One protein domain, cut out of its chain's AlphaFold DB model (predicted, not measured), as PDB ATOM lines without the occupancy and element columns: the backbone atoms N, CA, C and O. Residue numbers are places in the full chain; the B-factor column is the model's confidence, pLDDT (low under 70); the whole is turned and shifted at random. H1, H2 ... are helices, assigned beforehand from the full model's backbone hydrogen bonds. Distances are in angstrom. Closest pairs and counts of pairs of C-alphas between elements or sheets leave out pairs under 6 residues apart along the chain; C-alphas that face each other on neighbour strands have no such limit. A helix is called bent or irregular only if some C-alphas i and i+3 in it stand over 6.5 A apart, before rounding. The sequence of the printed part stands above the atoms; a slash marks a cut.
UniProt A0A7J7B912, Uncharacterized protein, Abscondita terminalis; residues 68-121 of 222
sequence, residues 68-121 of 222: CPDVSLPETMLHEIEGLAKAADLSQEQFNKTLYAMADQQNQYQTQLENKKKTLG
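Overview. This is residues 68 to 121 of the 222 residues of an uncharacterized protein of Abscondita terminalis (UniProt A0A7J7B912). One long helix, H2, makes the longest axis, and a shorter helix, H1, meets it near its first residues as an open V, joined by a tight link. An end stretch with no named element, residues 68 to 74, leads into H1 from the open side of the V, while residues 111 to 121, of which 111 to 120 belong to H2, stick out. The printed part has 54 residues with two named helices, H1 then H2 along the chain, and no named strand; the class is all helix. The whole is loose, with a radius of gyration of the C-alphas of 14.4 A, and it spans 47 by 20 by 12 A.

Along the chain. H2 covers residues 92 to 120 and is 42.1 A long from first to last C-alpha, from C-alpha 92 at (298.127, 393.768, 270.472) to C-alpha 120 at (329.945, 367.463, 278.670). H1 covers residues 75 to 87, begins at C-alpha 75 at (298.229, 375.832, 271.509) and is 18.4 A long. Neither helix is bent.

Arrangement. H1 and H2 are close but not clearly touching, with 2 pairs of C-alphas within 8 A. Their closest C-alphas are those of Ala 85 and Phe 95, 6.6 A apart. They run opposite ways at a steep tilt of 42 degrees. Their centres are 19.1 A apart. In H1 and H2 every O i to N i+4 pair is within hydrogen-bond range.

Size, cuts and confidence. The two C-alphas farthest apart are those of Asp 89 and Gly 121, at 47.8 A. Residues 111 to 121 stand free; without them the body spans 31 by 19 by 10 A. The link from H1 to H2, 4 residues, is tight, and the printed part has no cut. The mean pLDDT of the printed part is 84.2, and residues 68 to 73 are under 70.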
ATOM      1  N   CYS A  68     311.063 373.852 279.215       44.03
ATOM      2  CA  CYS A  68     310.648 373.911 277.819       44.03
ATOM      3  C   CYS A  68     310.673 372.476 277.283       44.03
ATOM      4  O   CYS A  68     311.766 371.987 276.975       44.03
ATOM      5  N   PRO A  69     309.530 371.766 277.209       47.31
ATOM      6  CA  PRO A  69     309.405 370.727 276.207       47.31
ATOM      7  C   PRO A  69     309.594 371.373 274.830       47.31
ATOM      8  O   PRO A  69     309.327 372.557 274.620       47.31
ATOM      9  N   ASP A  70     310.183 370.589 273.949       41.78
ATOM     10  CA  ASP A  70     310.667 371.006 272.648       41.78
ATOM     11  C   ASP A  70     309.530 371.533 271.752       41.78
ATOM     12  O   ASP A  70     308.453 370.949 271.720       41.78
ATOM     13  N   VAL A  71     309.838 372.615 271.032       55.25
ATOM     14  CA  VAL A  71     309.133 373.211 269.878       55.25
ATOM     15  C   VAL A  71     307.648 373.588 270.049       55.25
ATOM     16  O   VAL A  71     306.763 372.749 270.140       55.25
ATOM     17  N   SER A  72     307.379 374.893 269.918       58.12
ATOM     18  CA  SER A  72     306.067 375.551 270.021       58.12
ATOM     19  C   SER A  72     305.500 375.599 271.437       58.12
ATOM     20  O   SER A  72     305.356 374.585 272.117       58.12
ATOM     21  N   LEU A  73     305.112 376.802 271.875       62.84
ATOM     22  CA  LEU A  73     304.164 376.919 272.978       62.84
ATOM     23  C   LEU A  73     302.952 376.047 272.606       62.84
ATOM     24  O   LEU A  73     302.445 376.190 271.487       62.84
ATOM     25  N   PRO A  74     302.522 375.118 273.477       72.62
ATOM     26  CA  PRO A  74     301.317 374.348 273.233       72.62
ATOM     27  C   PRO A  74     300.176 375.308 272.915       72.62
ATOM     28  O   PRO A  74     300.054 376.351 273.560       72.62
ATOM     29  N   GLU A  75     299.336 374.969 271.944       75.19
ATOM     30  CA  GLU A  75     298.229 375.832 271.509       75.19
ATOM     31  C   GLU A  75     297.311 376.220 272.682       75.19
ATOM     32  O   GLU A  75     296.852 377.354 272.789       75.19
ATOM     33  N   THR A  76     297.166 375.317 273.656       82.31
ATOM     34  CA  THR A  76     296.474 375.570 274.925       82.31
ATOM     35  C   THR A  76     297.122 376.686 275.747       82.31
ATOM     36  O   THR A  76     296.429 377.535 276.295       82.31
ATOM     37  N   MET A  77     298.453 376.715 275.812       79.75
ATOM     38  CA  MET A  77     299.205 377.733 276.541       79.75
ATOM     39  C   MET A  77     299.139 379.081 275.819       79.75
ATOM     40  O   MET A  77     299.019 380.112 276.470       79.75
ATOM     41  N   LEU A  78     299.160 379.085 274.482       82.31
ATOM     42  CA  LEU A  78     298.957 380.304 273.695       82.31
ATOM     43  C   LEU A  78     297.578 380.916 273.957       82.31
ATOM     44  O   LEU A  78     297.494 382.118 274.203       82.31
ATOM     45  N   HIS A  79     296.522 380.099 273.987       87.25
ATOM     46  CA  HIS A  79     295.178 380.571 274.322       87.25
ATOM     47  C   HIS A  79     295.061 381.089 275.759       87.25
ATOM     48  O   HIS A  79     294.391 382.096 275.994       87.25
ATOM     49  N   GLU A  80     295.728 380.455 276.726       88.81
ATOM     50  CA  GLU A  80     295.782 380.963 278.101       88.81
ATOM     51  C   GLU A  80     296.492 382.321 278.179       88.81
ATOM     52  O   GLU A  80     295.989 383.242 278.821       88.81
ATOM     53  N   ILE A  81     297.633 382.475 277.497       86.81
ATOM     54  CA  ILE A  81     298.384 383.738 277.464       86.81
ATOM     55  C   ILE A  81     297.555 384.827 276.772       86.81
ATOM     56  O   ILE A  81     297.528 385.962 277.242       86.81
ATOM     57  N   GLU A  82     296.830 384.493 275.703       88.88
ATOM     58  CA  GLU A  82     295.908 385.414 275.032       88.88
ATOM     59  C   GLU A  82     294.761 385.848 275.961       88.88
ATOM     60  O   GLU A  82     294.447 387.035 276.050       88.88
ATOM     61  N   GLY A  83     294.157 384.908 276.696       90.12
ATOM     62  CA  GLY A  83     293.107 385.198 277.675       90.12
ATOM     63  C   GLY A  83     293.593 386.100 278.811       90.12
ATOM     64  O   GLY A  83     292.922 387.072 279.158       90.12
ATOM     65  N   LEU A  84     294.787 385.828 279.346       90.38
ATOM     66  CA  LEU A  84     295.430 386.662 280.365       90.38
ATOM     67  C   LEU A  84     295.774 388.053 279.832       90.38
ATOM     68  O   LEU A  84     295.610 389.039 280.545       90.38
ATOM     69  N   ALA A  85     296.223 388.143 278.582       90.44
ATOM     70  CA  ALA A  85     296.562 389.418 277.975       90.44
ATOM     71  C   ALA A  85     295.333 390.299 277.751       90.44
ATOM     72  O   ALA A  85     295.380 391.491 278.052       90.44
ATOM     73  N   LYS A  86     294.220 389.697 277.313       92.25
ATOM     74  CA  LYS A  86     292.918 390.371 277.227       92.25
ATOM     75  C   LYS A  86     292.428 390.825 278.601       92.25
ATOM     76  O   LYS A  86     291.950 391.941 278.724       92.25
ATOM     77  N   ALA A  87     292.585 389.999 279.637       93.94
ATOM     78  CA  ALA A  87     292.198 390.356 281.005       93.94
ATOM     79  C   ALA A  87     293.064 391.472 281.621       93.94
ATOM     80  O   ALA A  87     292.629 392.134 282.559       93.94
ATOM     81  N   ALA A  88     294.284 391.663 281.116       94.38
ATOM     82  CA  ALA A  88     295.209 392.711 281.539       94.38
ATOM     83  C   ALA A  88     295.131 393.983 280.672       94.38
ATOM     84  O   ALA A  88     295.989 394.853 280.819       94.38
ATOM     85  N   ASP A  89     294.158 394.068 279.756       95.56
ATOM     86  CA  ASP A  89     293.993 395.167 278.794       95.56
ATOM     87  C   ASP A  89     295.274 395.483 277.991       95.56
ATOM     88  O   ASP A  89     295.553 396.631 277.636       95.56
ATOM     89  N   LEU A  90     296.082 394.457 277.692       93.88
ATOM     90  CA  LEU A  90     297.294 394.618 276.890       93.88
ATOM     91  C   LEU A  90     296.929 394.919 275.434       93.88
ATOM     92  O   LEU A  90     296.111 394.229 274.820       93.88
ATOM     93  N   SER A  91     297.593 395.913 274.842       95.12
ATOM     94  CA  SER A  91     297.457 396.160 273.406       95.12
ATOM     95  C   SER A  91     298.047 394.996 272.601       95.12
ATOM     96  O   SER A  91     298.956 394.300 273.061       95.12
ATOM     97  N   GLN A  92     297.588 394.810 271.358       90.94
ATOM     98  CA  GLN A  92     298.127 393.768 270.472       90.94
ATOM     99  C   GLN A  92     299.652 393.885 270.303       90.94
ATOM    100  O   GLN A  92     300.354 392.880 270.234       90.94
ATOM    101  N   GLU A  93     300.179 395.112 270.264       93.25
ATOM    102  CA  GLU A  93     301.616 395.363 270.160       93.25
ATOM    103  C   GLU A  93     302.367 394.917 271.423       93.25
ATOM    104  O   GLU A  93     303.398 394.251 271.324       93.25
ATOM    105  N   GLN A  94     301.833 395.219 272.611       91.94
ATOM    106  CA  GLN A  94     302.420 394.776 273.878       91.94
ATOM    107  C   GLN A  94     302.360 393.254 274.023       91.94
ATOM    108  O   GLN A  94     303.335 392.642 274.454       91.94
ATOM    109  N   PHE A  95     301.250 392.635 273.613       90.38
ATOM    110  CA  PHE A  95     301.108 391.185 273.575       90.38
ATOM    111  C   PHE A  95     302.149 390.536 272.658       90.38
ATOM    112  O   PHE A  95     302.894 389.658 273.094       90.38
ATOM    113  N   ASN A  96     302.269 391.022 271.420       88.19
ATOM    114  CA  ASN A  96     303.258 390.526 270.466       88.19
ATOM    115  C   ASN A  96     304.685 390.695 271.010       88.19
ATOM    116  O   ASN A  96     305.492 389.773 270.920       88.19
ATOM    117  N   LYS A  97     304.996 391.841 271.632       91.44
ATOM    118  CA  LYS A  97     306.300 392.086 272.266       91.44
ATOM    119  C   LYS A  97     306.596 391.084 273.385       91.44
ATOM    120  O   LYS A  97     307.721 390.598 273.475       91.44
ATOM    121  N   THR A  98     305.601 390.748 274.204       87.94
ATOM    122  CA  THR A  98     305.725 389.715 275.242       87.94
ATOM    123  C   THR A  98     305.973 388.338 274.632       87.94
ATOM    124  O   THR A  98     306.874 387.635 275.088       87.94
ATOM    125  N   LEU A  99     305.247 387.967 273.572       85.31
ATOM    126  CA  LEU A  99     305.470 386.697 272.875       85.31
ATOM    127  C   LEU A  99     306.889 386.594 272.306       85.31
ATOM    128  O   LEU A  99     307.542 385.569 272.498       85.31
ATOM    129  N   TYR A 100     307.398 387.656 271.673       87.94
ATOM    130  CA  TYR A 100     308.777 387.684 271.178       87.94
ATOM    131  C   TYR A 100     309.798 387.563 272.309       87.94
ATOM    132  O   TYR A 100     310.720 386.762 272.207       87.94
ATOM    133  N   ALA A 101     309.609 388.287 273.415       86.50
ATOM    134  CA  ALA A 101     310.504 388.189 274.567       86.50
ATOM    135  C   ALA A 101     310.523 386.772 275.168       86.50
ATOM    136  O   ALA A 101     311.589 386.269 275.521       86.50
ATOM    137  N   MET A 102     309.366 386.104 275.250       84.56
ATOM    138  CA  MET A 102     309.273 384.715 275.714       84.56
ATOM    139  C   MET A 102     309.969 383.743 274.757       84.56
ATOM    140  O   MET A 102     310.703 382.861 275.208       84.56
ATOM    141  N   ALA A 103     309.772 383.913 273.446       82.50
ATOM    142  CA  ALA A 103     310.427 383.098 272.427       82.50
ATOM    143  C   ALA A 103     311.955 383.268 272.464       82.50
ATOM    144  O   ALA A 103     312.689 382.277 272.468       82.50
ATOM    145  N   ASP A 104     312.443 384.504 272.579       85.44
ATOM    146  CA  ASP A 104     313.871 384.798 272.721       85.44
ATOM    147  C   ASP A 104     314.452 384.172 273.988       85.44
ATOM    148  O   ASP A 104     315.518 383.552 273.948       85.44
ATOM    149  N   GLN A 105     313.739 384.269 275.111       86.50
ATOM    150  CA  GLN A 105     314.162 383.648 276.362       86.50
ATOM    151  C   GLN A 105     314.271 382.121 276.213       86.50
ATOM    152  O   GLN A 105     315.260 381.518 276.634       86.50
ATOM    153  N   GLN A 106     313.294 381.485 275.560       83.31
ATOM    154  CA  GLN A 106     313.315 380.053 275.264       83.31
ATOM    155  C   GLN A 106     314.502 379.666 274.370       83.31
ATOM    156  O   GLN A 106     315.213 378.705 274.681       83.31
ATOM    157  N   ASN A 107     314.773 380.439 273.317       85.50
ATOM    158  CA  ASN A 107     315.912 380.223 272.423       85.50
ATOM    159  C   ASN A 107     317.254 380.331 273.162       85.50
ATOM    160  O   ASN A 107     318.163 379.520 272.947       85.50
ATOM    161  N   GLN A 108     317.383 381.290 274.083       87.38
ATOM    162  CA  GLN A 108     318.570 381.416 274.929       87.38
ATOM    163  C   GLN A 108     318.761 380.183 275.815       87.38
ATOM    164  O   GLN A 108     319.874 379.658 275.896       87.38
ATOM    165  N   TYR A 109     317.694 379.672 276.435       84.25
ATOM    166  CA  TYR A 109     317.786 378.452 277.241       84.25
ATOM    167  C   TYR A 109     318.184 377.230 276.422       84.25
ATOM    168  O   TYR A 109     319.015 376.444 276.880       84.25
ATOM    169  N   GLN A 110     317.631 377.070 275.220       84.69
ATOM    170  CA  GLN A 110     318.019 375.982 274.324       84.69
ATOM    171  C   GLN A 110     319.495 376.091 273.940       84.69
ATOM    172  O   GLN A 110     320.236 375.121 274.065       84.69
ATOM    173  N   THR A 111     319.951 377.292 273.584       89.12
ATOM    174  CA  THR A 111     321.356 377.544 273.239       89.12
ATOM    175  C   THR A 111     322.293 377.210 274.401       89.12
ATOM    176  O   THR A 111     323.313 376.548 274.213       89.12
ATOM    177  N   GLN A 112     321.946 377.614 275.627       87.44
ATOM    178  CA  GLN A 112     322.721 377.272 276.824       87.44
ATOM    179  C   GLN A 112     322.764 375.761 277.065       87.44
ATOM    180  O   GLN A 112     323.820 375.223 277.397       87.44
ATOM    181  N   LEU A 113     321.636 375.073 276.887       88.12
ATOM    182  CA  LEU A 113     321.540 373.630 277.074       88.12
ATOM    183  C   LEU A 113     322.369 372.872 276.027       88.12
ATOM    184  O   LEU A 113     323.107 371.955 276.385       88.12
ATOM    185  N   GLU A 114     322.326 373.296 274.765       90.44
ATOM    186  CA  GLU A 114     323.160 372.749 273.689       90.44
ATOM    187  C   GLU A 114     324.653 372.999 273.927       90.44
ATOM    188  O   GLU A 114     325.478 372.102 273.749       90.44
ATOM    189  N   ASN A 115     325.021 374.184 274.416       92.38
ATOM    190  CA  ASN A 115     326.404 374.468 274.787       92.38
ATOM    191  C   ASN A 115     326.869 373.580 275.950       92.38
ATOM    192  O   ASN A 115     327.944 372.991 275.866       92.38
ATOM    193  N   LYS A 116     326.042 373.394 276.990       90.25
ATOM    194  CA  LYS A 116     326.353 372.473 278.096       90.25
ATOM    195  C   LYS A 116     326.502 371.026 277.625       90.25
ATOM    196  O   LYS A 116     327.433 370.347 278.052       90.25
ATOM    197  N   LYS A 117     325.640 370.560 276.714       91.94
ATOM    198  CA  LYS A 117     325.767 369.230 276.088       91.94
ATOM    199  C   LYS A 117     327.114 369.066 275.384       91.94
ATOM    200  O   LYS A 117     327.770 368.046 275.575       91.94
ATOM    201  N   LYS A 118     327.554 370.077 274.626       93.12
ATOM    202  CA  LYS A 118     328.868 370.070 273.959       93.12
ATOM    203  C   LYS A 118     330.017 370.011 274.964       93.12
ATOM    204  O   LYS A 118     330.926 369.209 274.785       93.12
ATOM    205  N   THR A 119     329.961 370.804 276.036       92.31
ATOM    206  CA  THR A 119     330.992 370.809 277.090       92.31
ATOM    207  C   THR A 119     331.085 369.471 277.826       92.31
ATOM    208  O   THR A 119     332.175 369.061 278.215       92.31
ATOM    209  N   LEU A 120     329.964 368.764 278.000       91.31
ATOM    210  CA  LEU A 120     329.945 367.463 278.670       91.31
ATOM    211  C   LEU A 120     330.644 366.352 277.877       91.31
ATOM    212  O   LEU A 120     331.178 365.426 278.493       91.31
ATOM    213  N   GLY A 121     330.650 366.426 276.543       93.06
ATOM    214  CA  GLY A 121     331.309 365.446 275.675       93.06
ATOM    215  C   GLY A 121     330.957 364.001 276.051       93.06
ATOM    216  O   GLY A 121     329.786 363.629 276.113       93.06
TER     217      GLY A 121